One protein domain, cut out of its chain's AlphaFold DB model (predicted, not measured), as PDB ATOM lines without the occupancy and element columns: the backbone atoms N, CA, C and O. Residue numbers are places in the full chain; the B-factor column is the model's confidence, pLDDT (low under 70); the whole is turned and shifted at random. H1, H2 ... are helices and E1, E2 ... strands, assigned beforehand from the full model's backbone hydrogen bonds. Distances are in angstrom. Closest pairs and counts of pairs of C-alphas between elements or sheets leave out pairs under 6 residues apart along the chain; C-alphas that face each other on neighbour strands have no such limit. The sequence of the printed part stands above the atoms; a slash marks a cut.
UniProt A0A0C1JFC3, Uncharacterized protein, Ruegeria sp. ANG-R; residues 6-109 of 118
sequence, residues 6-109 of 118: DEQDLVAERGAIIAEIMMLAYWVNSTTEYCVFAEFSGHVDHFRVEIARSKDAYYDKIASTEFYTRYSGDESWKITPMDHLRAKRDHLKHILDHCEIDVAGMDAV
ATOM      1  N   ASP A   6     152.934 233.470 187.552       73.12
ATOM      2  CA  ASP A   6     153.252 234.584 186.656       73.12
ATOM      3  C   ASP A   6     154.776 234.709 186.436       73.12
ATOM      4  O   ASP A   6     155.254 234.945 185.325       73.12
ATOM      5  N   GLU A   7     155.574 234.476 187.477       72.81
ATOM      6  CA  GLU A   7     157.034 234.465 187.433       72.81
ATOM      7  C   GLU A   7     157.565 233.244 186.666       72.81
ATOM      8  O   GLU A   7     158.551 233.353 185.932       72.81
ATOM      9  N   GLN A   8     156.900 232.086 186.767       75.69
ATOM     10  CA  GLN A   8     157.238 230.907 185.958       75.69
ATOM     11  C   GLN A   8     157.005 231.148 184.464       75.69
ATOM     12  O   GLN A   8     157.875 230.806 183.655       75.69
ATOM     13  N   ASP A   9     155.884 231.771 184.108       80.94
ATOM     14  CA  ASP A   9     155.550 232.088 182.719       80.94
ATOM     15  C   ASP A   9     156.550 233.085 182.116       80.94
ATOM     16  O   ASP A   9     157.045 232.874 181.006       80.94
ATOM     17  N   LEU A  10     156.959 234.106 182.876       78.12
ATOM     18  CA  LEU A  10     157.996 235.055 182.452       78.12
ATOM     19  C   LEU A  10     159.364 234.388 182.252       78.12
ATOM     20  O   LEU A  10     160.093 234.710 181.308       78.12
ATOM     21  N   VAL A  11     159.735 233.443 183.121       83.62
ATOM     22  CA  VAL A  11     160.982 232.676 182.976       83.62
ATOM     23  C   VAL A  11     160.947 231.815 181.713       83.62
ATOM     24  O   VAL A  11     161.946 231.765 180.987       83.62
ATOM     25  N   ALA A  12     159.818 231.157 181.443       86.81
ATOM     26  CA  ALA A  12     159.630 230.334 180.255       86.81
ATOM     27  C   ALA A  12     159.652 231.177 178.970       86.81
ATOM     28  O   ALA A  12     160.367 230.828 178.028       86.81
ATOM     29  N   GLU A  13     158.946 232.313 178.948       88.62
ATOM     30  CA  GLU A  13     158.930 233.235 177.809       88.62
ATOM     31  C   GLU A  13     160.336 233.767 177.511       88.62
ATOM     32  O   GLU A  13     160.805 233.700 176.372       88.62
ATOM     33  N   ARG A  14     161.060 234.225 178.539       88.88
ATOM     34  CA  ARG A  14     162.446 234.683 178.391       88.88
ATOM     35  C   ARG A  14     163.337 233.594 177.799       88.88
ATOM     36  O   ARG A  14     164.101 233.861 176.874       88.88
ATOM     37  N   GLY A  15     163.240 232.371 178.325       90.19
ATOM     38  CA  GLY A  15     164.001 231.228 177.824       90.19
ATOM     39  C   GLY A  15     163.707 230.935 176.350       90.19
ATOM     40  O   GLY A  15     164.637 230.707 175.575       90.19
ATOM     41  N   ALA A  16     162.436 231.011 175.951       92.81
ATOM     42  CA  ALA A  16     162.013 230.807 174.570       92.81
ATOM     43  C   ALA A  16     162.605 231.864 173.626       92.81
ATOM     44  O   ALA A  16     163.158 231.505 172.586       92.81
ATOM     45  N   ILE A  17     162.559 233.147 174.000       93.56
ATOM     46  CA  ILE A  17     163.112 234.220 173.162       93.56
ATOM     47  C   ILE A  17     164.640 234.124 173.073       93.56
ATOM     48  O   ILE A  17     165.191 234.290 171.989       93.56
ATOM     49  N   ILE A  18     165.341 233.813 174.169       93.50
ATOM     50  CA  ILE A  18     166.800 233.608 174.129       93.50
ATOM     51  C   ILE A  18     167.156 232.476 173.156       93.50
ATOM     52  O   ILE A  18     168.047 232.642 172.320       93.50
ATOM     53  N   ALA A  19     166.444 231.347 173.223       94.56
ATOM     54  CA  ALA A  19     166.652 230.230 172.305       94.56
ATOM     55  C   ALA A  19     166.364 230.620 170.845       94.56
ATOM     56  O   ALA A  19     167.111 230.239 169.942       94.56
ATOM     57  N   GLU A  20     165.320 231.418 170.611       96.00
ATOM     58  CA  GLU A  20     164.992 231.952 169.289       96.00
ATOM     59  C   GLU A  20     166.110 232.856 168.750       96.00
ATOM     60  O   GLU A  20     166.547 232.668 167.617       96.00
ATOM     61  N   ILE A  21     166.640 233.778 169.560       95.38
ATOM     62  CA  ILE A  21     167.762 234.647 169.170       95.38
ATOM     63  C   ILE A  21     168.994 233.813 168.805       95.38
ATOM     64  O   ILE A  21     169.630 234.076 167.786       95.38
ATOM     65  N   MET A  22     169.325 232.787 169.595       95.50
ATOM     66  CA  MET A  22     170.459 231.902 169.299       95.50
ATOM     67  C   MET A  22     170.276 231.153 167.972       95.50
ATOM     68  O   MET A  22     171.219 231.039 167.187       95.50
ATOM     69  N   MET A  23     169.063 230.676 167.694       97.25
ATOM     70  CA  MET A  23     168.733 230.001 166.438       97.25
ATOM     71  C   MET A  23     168.810 230.953 165.237       97.25
ATOM     72  O   MET A  23     169.388 230.607 164.209       97.25
ATOM     73  N   LEU A  24     168.292 232.174 165.382       96.06
ATOM     74  CA  LEU A  24     168.385 233.214 164.359       96.06
ATOM     75  C   LEU A  24     169.844 233.596 164.087       96.06
ATOM     76  O   LEU A  24     170.242 233.679 162.931       96.06
ATOM     77  N   ALA A  25     170.665 233.757 165.128       95.75
ATOM     78  CA  ALA A  25     172.092 234.042 164.980       95.75
ATOM     79  C   ALA A  25     172.811 232.930 164.201       95.75
ATOM     80  O   ALA A  25     173.615 233.212 163.310       95.75
ATOM     81  N   TYR A  26     172.479 231.664 164.480       96.19
ATOM     82  CA  TYR A  26     172.973 230.527 163.703       96.19
ATOM     83  C   TYR A  26     172.569 230.617 162.225       96.19
ATOM     84  O   TYR A  26     173.410 230.400 161.346       96.19
ATOM     85  N   TRP A  27     171.312 230.955 161.930       96.81
ATOM     86  CA  TRP A  27     170.854 231.089 160.550       96.81
ATOM     87  C   TRP A  27     171.506 232.261 159.835       96.81
ATOM     88  O   TRP A  27     171.955 232.063 158.709       96.81
ATOM     89  N   VAL A  28     171.647 233.427 160.472       94.81
ATOM     90  CA  VAL A  28     172.354 234.575 159.884       94.81
ATOM     91  C   VAL A  28     173.773 234.150 159.511       94.81
ATOM     92  O   VAL A  28     174.156 234.230 158.349       94.81
ATOM     93  N   ASN A  29     174.501 233.546 160.454       94.50
ATOM     94  CA  ASN A  29     175.850 233.035 160.211       94.50
ATOM     95  C   ASN A  29     175.913 231.993 159.085       94.50
ATOM     96  O   ASN A  29     176.927 231.888 158.398       94.50
ATOM     97  N   SER A  30     174.866 231.197 158.887       94.75
ATOM     98  CA  SER A  30     174.867 230.112 157.898       94.75
ATOM     99  C   SER A  30     174.388 230.549 156.514       94.75
ATOM    100  O   SER A  30     174.744 229.910 155.527       94.75
ATOM    101  N   THR A  31     173.591 231.614 156.430       94.19
ATOM    102  CA  THR A  31     172.837 231.971 155.214       94.19
ATOM    103  C   THR A  31     173.160 233.355 154.665       94.19
ATOM    104  O   THR A  31     172.841 233.621 153.511       94.19
ATOM    105  N   THR A  32     173.841 234.207 155.434       92.25
ATOM    106  CA  THR A  32     174.255 235.544 154.996       92.25
ATOM    107  C   THR A  32     175.779 235.708 155.079       92.25
ATOM    108  O   THR A  32     176.519 234.817 155.523       92.25
ATOM    109  N   GLU A  33     176.273 236.844 154.584       91.25
ATOM    110  CA  GLU A  33     177.688 237.217 154.676       91.25
ATOM    111  C   GLU A  33     178.091 237.722 156.068       91.25
ATOM    112  O   GLU A  33     179.273 237.667 156.418       91.25
ATOM    113  N   TYR A  34     177.116 238.152 156.871       91.50
ATOM    114  CA  TYR A  34     177.327 238.715 158.199       91.50
ATOM    115  C   TYR A  34     177.773 237.672 159.222       91.50
ATOM    116  O   TYR A  34     177.609 236.461 159.050       91.50
ATOM    117  N   CYS A  35     178.345 238.170 160.319       93.31
ATOM    118  CA  CYS A  35     178.736 237.344 161.451       93.31
ATOM    119  C   CYS A  35     178.122 237.880 162.750       93.31
ATOM    120  O   CYS A  35     178.369 239.020 163.135       93.31
ATOM    121  N   VAL A  36     177.326 237.048 163.415       94.06
ATOM    122  CA  VAL A  36     176.604 237.341 164.656       94.06
ATOM    123  C   VAL A  36     177.166 236.494 165.791       94.06
ATOM    124  O   VAL A  36     177.304 235.274 165.675       94.06
ATOM    125  N   PHE A  37     177.426 237.149 166.915       93.62
ATOM    126  CA  PHE A  37     177.845 236.558 168.177       93.62
ATOM    127  C   PHE A  37     176.711 236.762 169.173       93.62
ATOM    128  O   PHE A  37     176.422 237.897 169.533       93.62
ATOM    129  N   ALA A  38     176.053 235.685 169.595       94.50
ATOM    130  CA  ALA A  38     174.997 235.725 170.602       94.50
ATOM    131  C   ALA A  38     175.418 234.874 171.801       94.50
ATOM    132  O   ALA A  38     175.616 233.666 171.670       94.50
ATOM    133  N   GLU A  39     175.565 235.504 172.963       93.50
ATOM    134  CA  GLU A  39     176.060 234.863 174.178       93.50
ATOM    135  C   GLU A  39     175.110 235.118 175.346       93.50
ATOM    136  O   GLU A  39     174.795 236.263 175.670       93.50
ATOM    137  N   PHE A  40     174.696 234.037 176.011       92.50
ATOM    138  CA  PHE A  40     173.960 234.100 177.268       92.50
ATOM    139  C   PHE A  40     174.786 233.503 178.405       92.50
ATOM    140  O   PHE A  40     175.087 232.310 178.410       92.50
ATOM    141  N   SER A  41     175.092 234.324 179.403       90.56
ATOM    142  CA  SER A  41     175.757 233.919 180.635       90.56
ATOM    143  C   SER A  41     174.745 233.813 181.773       90.56
ATOM    144  O   SER A  41     174.534 234.757 182.532       90.56
ATOM    145  N   GLY A  42     174.133 232.634 181.928       85.50
ATOM    146  CA  GLY A  42     173.076 232.404 182.922       85.50
ATOM    147  C   GLY A  42     173.506 232.582 184.387       85.50
ATOM    148  O   GLY A  42     172.663 232.865 185.232       85.50
ATOM    149  N   HIS A  43     174.805 232.464 184.699       84.06
ATOM    150  CA  HIS A  43     175.324 232.691 186.057       84.06
ATOM    151  C   HIS A  43     175.221 234.159 186.495       84.06
ATOM    152  O   HIS A  43     174.908 234.431 187.651       84.06
ATOM    153  N   VAL A  44     175.460 235.088 185.567       84.94
ATOM    154  CA  VAL A  44     175.402 236.544 185.797       84.94
ATOM    155  C   VAL A  44     174.169 237.186 185.157       84.94
ATOM    156  O   VAL A  44     174.046 238.404 185.151       84.94
ATOM    157  N   ASP A  45     173.267 236.362 184.616       86.38
ATOM    158  CA  ASP A  45     172.049 236.769 183.915       86.38
ATOM    159  C   ASP A  45     172.292 237.833 182.829       86.38
ATOM    160  O   ASP A  45     171.551 238.801 182.673       86.38
ATOM    161  N   HIS A  46     173.378 237.656 182.085       88.00
ATOM    162  CA  HIS A  46     173.857 238.617 181.102       88.00
ATOM    163  C   HIS A  46     173.661 238.081 179.690       88.00
ATOM    164  O   HIS A  46     173.987 236.921 179.416       88.00
ATOM    165  N   PHE A  47     173.157 238.918 178.788       91.00
ATOM    166  CA  PHE A  47     173.011 238.590 177.378       91.00
ATOM    167  C   PHE A  47     173.707 239.628 176.512       91.00
ATOM    168  O   PHE A  47     173.542 240.832 176.706       91.00
ATOM    169  N   ARG A  48     174.470 239.146 175.536       92.25
ATOM    170  CA  ARG A  48     175.228 239.973 174.606       92.25
ATOM    171  C   ARG A  48     174.966 239.530 173.176       92.25
ATOM    172  O   ARG A  48     174.997 238.335 172.882       92.25
ATOM    173  N   VAL A  49     174.743 240.502 172.293       92.00
ATOM    174  CA  VAL A  49     174.645 240.298 170.845       92.00
ATOM    175  C   VAL A  49     175.571 241.274 170.136       92.00
ATOM    176  O   VAL A  49     175.414 242.485 170.270       92.00
ATOM    177  N   GLU A  50     176.499 240.749 169.346       93.00
ATOM    178  CA  GLU A  50     177.422 241.534 168.526       93.00
ATOM    179  C   GLU A  50     177.310 241.116 167.064       93.00
ATOM    180  O   GLU A  50     177.124 239.939 166.756       93.00
ATOM    181  N   ILE A  51     177.462 242.074 166.157       91.25
ATOM    182  CA  ILE A  51     177.362 241.860 164.715       91.25
ATOM    183  C   ILE A  51     178.597 242.457 164.056       91.25
ATOM    184  O   ILE A  51     178.967 243.603 164.316       91.25
ATOM    185  N   ALA A  52     179.241 241.672 163.203       90.75
ATOM    186  CA  ALA A  52     180.362 242.070 162.371       90.75
ATOM    187  C   ALA A  52     179.958 242.071 160.894       90.75
ATOM    188  O   ALA A  52     179.064 241.330 160.469       90.75
ATOM    189  N   ARG A  53     180.652 242.898 160.106       87.00
ATOM    190  CA  ARG A  53     180.360 243.094 158.678       87.00
ATOM    191  C   ARG A  53     180.471 241.805 157.870       87.00
ATOM    192  O   ARG A  53     179.707 241.615 156.934       87.00
ATOM    193  N   SER A  54     181.419 240.940 158.214       89.25
ATOM    194  CA  SER A  54     181.550 239.633 157.588       89.25
ATOM    195  C   SER A  54     182.266 238.638 158.493       89.25
ATOM    196  O   SER A  54     182.826 239.002 159.529       89.25
ATOM    197  N   LYS A  55     182.272 237.369 158.078       88.44
ATOM    198  CA  LYS A  55     183.020 236.283 158.736       88.44
ATOM    199  C   LYS A  55     184.532 236.522 158.728       88.44
ATOM    200  O   LYS A  55     185.196 236.253 159.724       88.44
ATOM    201  N   ASP A  56     185.064 237.079 157.641       88.19
ATOM    202  CA  ASP A  56     186.495 237.388 157.519       88.19
ATOM    203  C   ASP A  56     186.882 238.634 158.324       88.19
ATOM    204  O   ASP A  56     187.999 238.745 158.826       88.19
ATOM    205  N   ALA A  57     185.938 239.561 158.500       85.50
ATOM    206  CA  ALA A  57     186.101 240.772 159.295       85.50
ATOM    207  C   ALA A  57     185.506 240.610 160.705       85.50
ATOM    208  O   ALA A  57     184.916 241.544 161.240       85.50
ATOM    209  N   TYR A  58     185.642 239.434 161.325       80.81
ATOM    210  CA  TYR A  58     184.959 239.122 162.588       80.81
ATOM    211  C   TYR A  58     185.336 240.029 163.771       80.81
ATOM    212  O   TYR A  58     184.554 240.159 164.719       80.81
ATOM    213  N   TYR A  59     186.521 240.645 163.723       82.50
ATOM    214  CA  TYR A  59     186.978 241.651 164.685       82.50
ATOM    215  C   TYR A  59     186.400 243.053 164.419       82.50
ATOM    216  O   TYR A  59     186.370 243.880 165.324       82.50
ATOM    217  N   ASP A  60     185.919 243.328 163.204       83.12
ATOM    218  CA  ASP A  60     185.309 244.606 162.818       83.12
ATOM    219  C   ASP A  60     183.812 244.581 163.161       83.12
ATOM    220  O   ASP A  60     182.936 244.396 162.305       83.12
ATOM    221  N   LYS A  61     183.523 244.695 164.464       87.44
ATOM    222  CA  LYS A  61     182.151 244.804 164.973       87.44
ATOM    223  C   LYS A  61     181.543 246.114 164.487       87.44
ATOM    224  O   LYS A  61     182.133 247.177 164.642       87.44
ATOM    225  N   ILE A  62     180.345 246.033 163.932       86.94
ATOM    226  CA  ILE A  62     179.580 247.185 163.445       86.94
ATOM    227  C   ILE A  62     178.402 247.520 164.356       86.94
ATOM    228  O   ILE A  62     177.921 248.649 164.332       86.94
ATOM    229  N   ALA A  63     177.978 246.573 165.193       85.25
ATOM    230  CA  ALA A  63     176.954 246.783 166.201       85.25
ATOM    231  C   ALA A  63     177.185 245.854 167.401       85.25
ATOM    232  O   ALA A  63     177.561 244.693 167.227       85.25
ATOM    233  N   SER A  64     176.949 246.349 168.615       87.19
ATOM    234  CA  SER A  64     176.936 245.535 169.834       87.19
ATOM    235  C   SER A  64     175.838 246.010 170.769       87.19
ATOM    236  O   SER A  64     175.406 247.165 170.748       87.19
ATOM    237  N   THR A  65     175.315 245.091 171.564       85.75
ATOM    238  CA  THR A  65     174.456 245.412 172.693       85.75
ATOM    239  C   THR A  65     174.622 244.345 173.753       85.75
ATOM    240  O   THR A  65     174.600 243.149 173.454       85.75
ATOM    241  N   GLU A  66     174.711 244.787 174.997       87.56
ATOM    242  CA  GLU A  66     174.754 243.933 176.171       87.56
ATOM    243  C   GLU A  66     173.746 244.424 177.211       87.56
ATOM    244  O   GLU A  66     173.510 245.627 177.336       87.56
ATOM    245  N   PHE A  67     173.073 243.500 177.894       84.38
ATOM    246  CA  PHE A  67     172.082 243.827 178.916       84.38
ATOM    247  C   PHE A  67     171.832 242.646 179.859       84.38
ATOM    248  O   PHE A  67     172.076 241.482 179.528       84.38
ATOM    249  N   TYR A  68     171.304 242.947 181.044       86.00
ATOM    250  CA  TYR A  68     170.832 241.933 181.983       86.00
ATOM    251  C   TYR A  68     169.424 241.470 181.611       86.00
ATOM    252  O   TYR A  68     168.553 242.284 181.309       86.00
ATOM    253  N   THR A  69     169.179 240.159 181.637       82.38
ATOM    254  CA  THR A  69     167.895 239.575 181.197       82.38
ATOM    255  C   THR A  69     166.828 239.522 182.296       82.38
ATOM    256  O   THR A  69     165.691 239.093 182.072       82.38
ATOM    257  N   ARG A  70     167.185 239.974 183.496       79.44
ATOM    258  CA  ARG A  70     166.342 240.145 184.671       79.44
ATOM    259  C   ARG A  70     166.268 241.615 185.015       79.44
ATOM    260  O   ARG A  70     167.209 242.378 184.825       79.44
ATOM    261  N   TYR A  71     165.121 241.979 185.566       68.19
ATOM    262  CA  TYR A  71     164.888 243.310 186.084       68.19
ATOM    263  C   TYR A  71     165.851 243.584 187.247       68.19
ATOM    264  O   TYR A  71     165.895 242.812 188.204       68.19
ATOM    265  N   SER A  72     166.622 244.670 187.180       56.12
ATOM    266  CA  SER A  72     167.563 245.064 188.240       56.12
ATOM    267  C   SER A  72     166.892 245.804 189.407       56.12
ATOM    268  O   SER A  72     167.570 246.211 190.346       56.12
ATOM    269  N   GLY A  73     165.563 245.963 189.383       52.56
ATOM    270  CA  GLY A  73     164.799 246.656 190.429       52.56
ATOM    271  C   GLY A  73     164.851 248.183 190.336       52.56
ATOM    272  O   GLY A  73     164.216 248.856 191.141       52.56
ATOM    273  N   ASP A  74     165.568 248.734 189.356       53.97
ATOM    274  CA  ASP A  74     165.610 250.168 189.088       53.97
ATOM    275  C   ASP A  74     164.539 250.535 188.047       53.97
ATOM    276  O   ASP A  74     164.672 250.251 186.858       53.97
ATOM    277  N   GLU A  75     163.450 251.154 188.500       51.66
ATOM    278  CA  GLU A  75     162.334 251.629 187.665       51.66
ATOM    279  C   GLU A  75     162.695 252.828 186.768       51.66
ATOM    280  O   GLU A  75     161.853 253.311 186.011       51.66
ATOM    281  N   SER A  76     163.936 253.328 186.817       55.34
ATOM    282  CA  SER A  76     164.375 254.441 185.966       55.34
ATOM    283  C   SER A  76     164.621 254.053 184.500       55.34
ATOM    284  O   SER A  76     164.714 254.932 183.634       55.34
ATOM    285  N   TRP A  77     164.679 252.756 184.187       55.88
ATOM    286  CA  TRP A  77     164.885 252.267 182.827       55.88
ATOM    287  C   TRP A  77     163.573 252.302 182.039       55.88
ATOM    288  O   TRP A  77     162.632 251.562 182.307       55.88
ATOM    289  N   LYS A  78     163.512 253.157 181.011       63.22
ATOM    290  CA  LYS A  78     162.343 253.289 180.118       63.22
ATOM    291  C   LYS A  78     162.070 252.050 179.246       63.22
ATOM    292  O   LYS A  78     161.058 252.031 178.555       63.22
ATOM    293  N   ILE A  79     162.977 251.073 179.225       71.88
ATOM    294  CA  ILE A  79     162.944 249.883 178.363       71.88
ATOM    295  C   ILE A  79     163.172 248.658 179.250       71.88
ATOM    296  O   ILE A  79     164.122 248.636 180.034       71.88
ATOM    297  N   THR A  80     162.311 247.645 179.142       81.00
ATOM    298  CA  THR A  80     162.419 246.431 179.964       81.00
ATOM    299  C   THR A  80     163.393 245.411 179.350       81.00
ATOM    300  O   THR A  80     163.617 245.419 178.135       81.00
ATOM    301  N   PRO A  81     163.943 244.459 180.133       84.12
ATOM    302  CA  PRO A  81     164.763 243.367 179.592       84.12
ATOM    303  C   PRO A  81     164.077 242.553 178.484       84.12
ATOM    304  O   PRO A  81     164.723 242.111 177.534       84.12
ATOM    305  N   MET A  82     162.756 242.375 178.576       86.62
ATOM    306  CA  MET A  82     161.975 241.679 177.549       86.62
ATOM    307  C   MET A  82     161.867 242.489 176.257       86.62
ATOM    308  O   MET A  82     161.918 241.906 175.173       86.62
ATOM    309  N   ASP A  83     161.779 243.817 176.349       85.69
ATOM    310  CA  ASP A  83     161.798 244.688 175.170       85.69
ATOM    311  C   ASP A  83     163.150 244.605 174.455       85.69
ATOM    312  O   ASP A  83     163.189 244.495 173.230       85.69
ATOM    313  N   HIS A  84     164.256 244.550 175.208       84.94
ATOM    314  CA  HIS A  84     165.580 244.306 174.634       84.94
ATOM    315  C   HIS A  84     165.646 242.963 173.900       84.94
ATOM    316  O   HIS A  84     166.081 242.918 172.749       84.94
ATOM    317  N   LEU A  85     165.179 241.873 174.518       88.12
ATOM    318  CA  LEU A  85     165.166 240.547 173.888       88.12
ATOM    319  C   LEU A  85     164.340 240.530 172.594       88.12
ATOM    320  O   LEU A  85     164.818 240.060 171.559       88.12
ATOM    321  N   ARG A  86     163.125 241.083 172.624       90.00
ATOM    322  CA  ARG A  86     162.246 241.160 171.445       90.00
ATOM    323  C   ARG A  86     162.884 241.978 170.325       90.00
ATOM    324  O   ARG A  86     162.926 241.507 169.193       90.00
ATOM    325  N   ALA A  87     163.473 243.130 170.651       87.00
ATOM    326  CA  ALA A  87     164.180 243.954 169.676       87.00
ATOM    327  C   ALA A  87     165.349 243.202 169.014       87.00
ATOM    328  O   ALA A  87     165.533 243.302 167.803       87.00
ATOM    329  N   LYS A  88     166.117 242.398 169.767       88.19
ATOM    330  CA  LYS A  88     167.213 241.599 169.180       88.19
ATOM    331  C   LYS A  88     166.721 240.475 168.289       88.19
ATOM    332  O   LYS A  88     167.282 240.275 167.215       88.19
ATOM    333  N   ARG A  89     165.660 239.775 168.686       90.88
ATOM    334  CA  ARG A  89     165.008 238.787 167.821       90.88
ATOM    335  C   ARG A  89     164.574 239.425 166.498       90.88
ATOM    336  O   ARG A  89     164.874 238.884 165.438       90.88
ATOM    337  N   ASP A  90     163.890 240.562 166.563       90.62
ATOM    338  CA  ASP A  90     163.336 241.226 165.379       90.62
ATOM    339  C   ASP A  90     164.445 241.760 164.462       90.62
ATOM    340  O   ASP A  90     164.365 241.609 163.245       90.62
ATOM    341  N   HIS A  91     165.537 242.264 165.038       88.88
ATOM    342  CA  HIS A  91     166.717 242.683 164.287       88.88
ATOM    343  C   HIS A  91     167.372 241.518 163.518       88.88
ATOM    344  O   HIS A  91     167.685 241.652 162.336       88.88
ATOM    345  N   LEU A  92     167.534 240.342 164.137       89.50
ATOM    346  CA  LEU A  92     168.100 239.181 163.436       89.50
ATOM    347  C   LEU A  92     167.162 238.622 162.357       89.50
ATOM    348  O   LEU A  92     167.640 238.169 161.318       89.50
ATOM    349  N   LYS A  93     165.840 238.673 162.572       91.56
ATOM    350  CA  LYS A  93     164.854 238.340 161.530       91.56
ATOM    351  C   LYS A  93     164.969 239.281 160.338       91.56
ATOM    352  O   LYS A  93     165.031 238.811 159.211       91.56
ATOM    353  N   HIS A  94     165.102 240.582 160.588       89.06
ATOM    354  CA  HIS A  94     165.289 241.568 159.527       89.06
ATOM    355  C   HIS A  94     166.529 241.269 158.670       89.06
ATOM    356  O   HIS A  94     166.439 241.280 157.445       89.06
ATOM    357  N   ILE A  95     167.661 240.917 159.294       89.62
ATOM    358  CA  ILE A  95     168.873 240.523 158.556       89.62
ATOM    359  C   ILE A  95     168.613 239.305 157.660       89.62
ATOM    360  O   ILE A  95     169.111 239.261 156.539       89.62
ATOM    361  N   LEU A  96     167.851 238.317 158.130       90.44
ATOM    362  CA  LEU A  96     167.518 237.133 157.332       90.44
ATOM    363  C   LEU A  96     166.571 237.450 156.172       90.44
ATOM    364  O   LEU A  96     166.756 236.921 155.078       90.44
ATOM    365  N   ASP A  97     165.577 238.300 156.410       90.62
ATOM    366  CA  ASP A  97     164.541 238.616 155.429       90.62
ATOM    367  C   ASP A  97     165.048 239.571 154.337       90.62
ATOM    368  O   ASP A  97     164.595 239.503 153.191       90.62
ATOM    369  N   HIS A  98     165.994 240.452 154.677       88.88
ATOM    370  CA  HIS A  98     166.430 241.547 153.808       88.88
ATOM    371  C   HIS A  98     167.913 241.515 153.435       88.88
ATOM    372  O   HIS A  98     168.311 242.246 152.533       88.88
ATOM    373  N   CYS A  99     168.734 240.681 154.083       83.94
ATOM    374  CA  CYS A  99     170.194 240.686 153.928       83.94
ATOM    375  C   CYS A  99     170.829 242.069 154.175       83.94
ATOM    376  O   CYS A  99     171.880 242.380 153.622       83.94
ATOM    377  N   GLU A 100     170.210 242.886 155.027       83.75
ATOM    378  CA  GLU A 100     170.655 244.232 155.389       83.75
ATOM    379  C   GLU A 100     170.724 244.370 156.915       83.75
ATOM    380  O   GLU A 100     169.968 243.726 157.645       83.75
ATOM    381  N   ILE A 101     171.637 245.209 157.415       74.94
ATOM    382  CA  ILE A 101     171.747 245.504 158.850       74.94
ATOM    383  C   ILE A 101     171.060 246.827 159.157       74.94
ATOM    384  O   ILE A 101     171.528 247.887 158.741       74.94
ATOM    385  N   ASP A 102     170.029 246.760 159.993       70.69
ATOM    386  CA  ASP A 102     169.431 247.935 160.621       70.69
ATOM    387  C   ASP A 102     170.094 248.237 161.972       70.69
ATOM    388  O   ASP A 102     169.669 247.752 163.017       70.69
ATOM    389  N   VAL A 103     171.150 249.048 161.978       62.72
ATOM    390  CA  VAL A 103     171.871 249.408 163.216       62.72
ATOM    391  C   VAL A 103     171.047 250.249 164.210       62.72
ATOM    392  O   VAL A 103     171.568 250.627 165.262       62.72
ATOM    393  N   ALA A 104     169.778 250.569 163.922       62.12
ATOM    394  CA  ALA A 104     168.915 251.285 164.852       62.12
ATOM    395  C   ALA A 104     168.749 250.515 166.180       62.12
ATOM    396  O   ALA A 104     168.389 249.339 166.219       62.12
ATOM    397  N   GLY A 105     169.008 251.188 167.307       57.09
ATOM    398  CA  GLY A 105     168.894 250.582 168.640       57.09
ATOM    399  C   GLY A 105     170.049 249.644 169.025       57.09
ATOM    400  O   GLY A 105     169.912 248.854 169.965       57.09
ATOM    401  N   MET A 106     171.176 249.710 168.313       63.66
ATOM    402  CA  MET A 106     172.457 249.144 168.739       63.66
ATOM    403  C   MET A 106     173.488 250.252 168.893       63.66
ATOM    404  O   MET A 106     173.495 251.215 168.124       63.66
ATOM    405  N   ASP A 107     174.382 250.102 169.865       63.12
ATOM    406  CA  ASP A 107     175.515 251.005 169.975       63.12
ATOM    407  C   ASP A 107     176.489 250.696 168.835       63.12
ATOM    408  O   ASP A 107     176.883 249.544 168.606       63.12
ATOM    409  N   ALA A 108     176.862 251.738 168.092       57.66
ATOM    410  CA  ALA A 108     177.922 251.639 167.103       57.66
ATOM    411  C   ALA A 108     179.235 251.342 167.838       57.66
ATOM    412  O   ALA A 108     179.698 252.140 168.656       57.66
ATOM    413  N   VAL A 109     179.841 250.192 167.553       57.50
ATOM    414  CA  VAL A 109     181.093 249.798 168.204       57.50
ATOM    415  C   VAL A 109     182.247 250.550 167.550       57.50
ATOM    416  O   VAL A 109     182.452 250.470 166.339       57.50
TER     417      VAL A 109
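AT A GLANCE: This is residues 6 to 109 of the 118 residues of an uncharacterized protein of Ruegeria sp. ANG-R (UniProt A0A0C1JFC3). A three-stranded antiparallel sheet has helices H1 and H2 side by side over one face. Residues 73 to 79 stick out. The printed part has 104 residues, mixed helix and strand, in the order H1 E1 E2 E3 H2; the strands make a meander, each neighbouring the one before. It is compact, with a C-alpha radius of gyration of 13.9 A, and spans 42 by 25 by 24 A.

HOW THE PARTS SIT: E2, residues 46 to 52, forms hairpins with E1, residues 35 to 41, and E3, residues 61 to 68; N 37 to O 50 is 2.8 A, N 49 to O 65 2.9 A. H1, residues 6 to 31, and H2, residues 81 to 98, touch at a shallow tilt of 26 degrees, the same way, C-alphas 21 and 89 closest at 5.2 A. In both, every O i to N i+4 pair is within hydrogen-bond range.

IN THESE COORDINATES: H1 begins at C-alpha 6, (153.252, 234.584, 186.656), and measures 37.1 A; H2 ends at C-alpha 98, (166.430, 241.547, 153.808), after 25.9 A.

THE WHOLE: E3 to H2 is a long link. Residues 71 to 78 and 103 to 109 have pLDDT under 70.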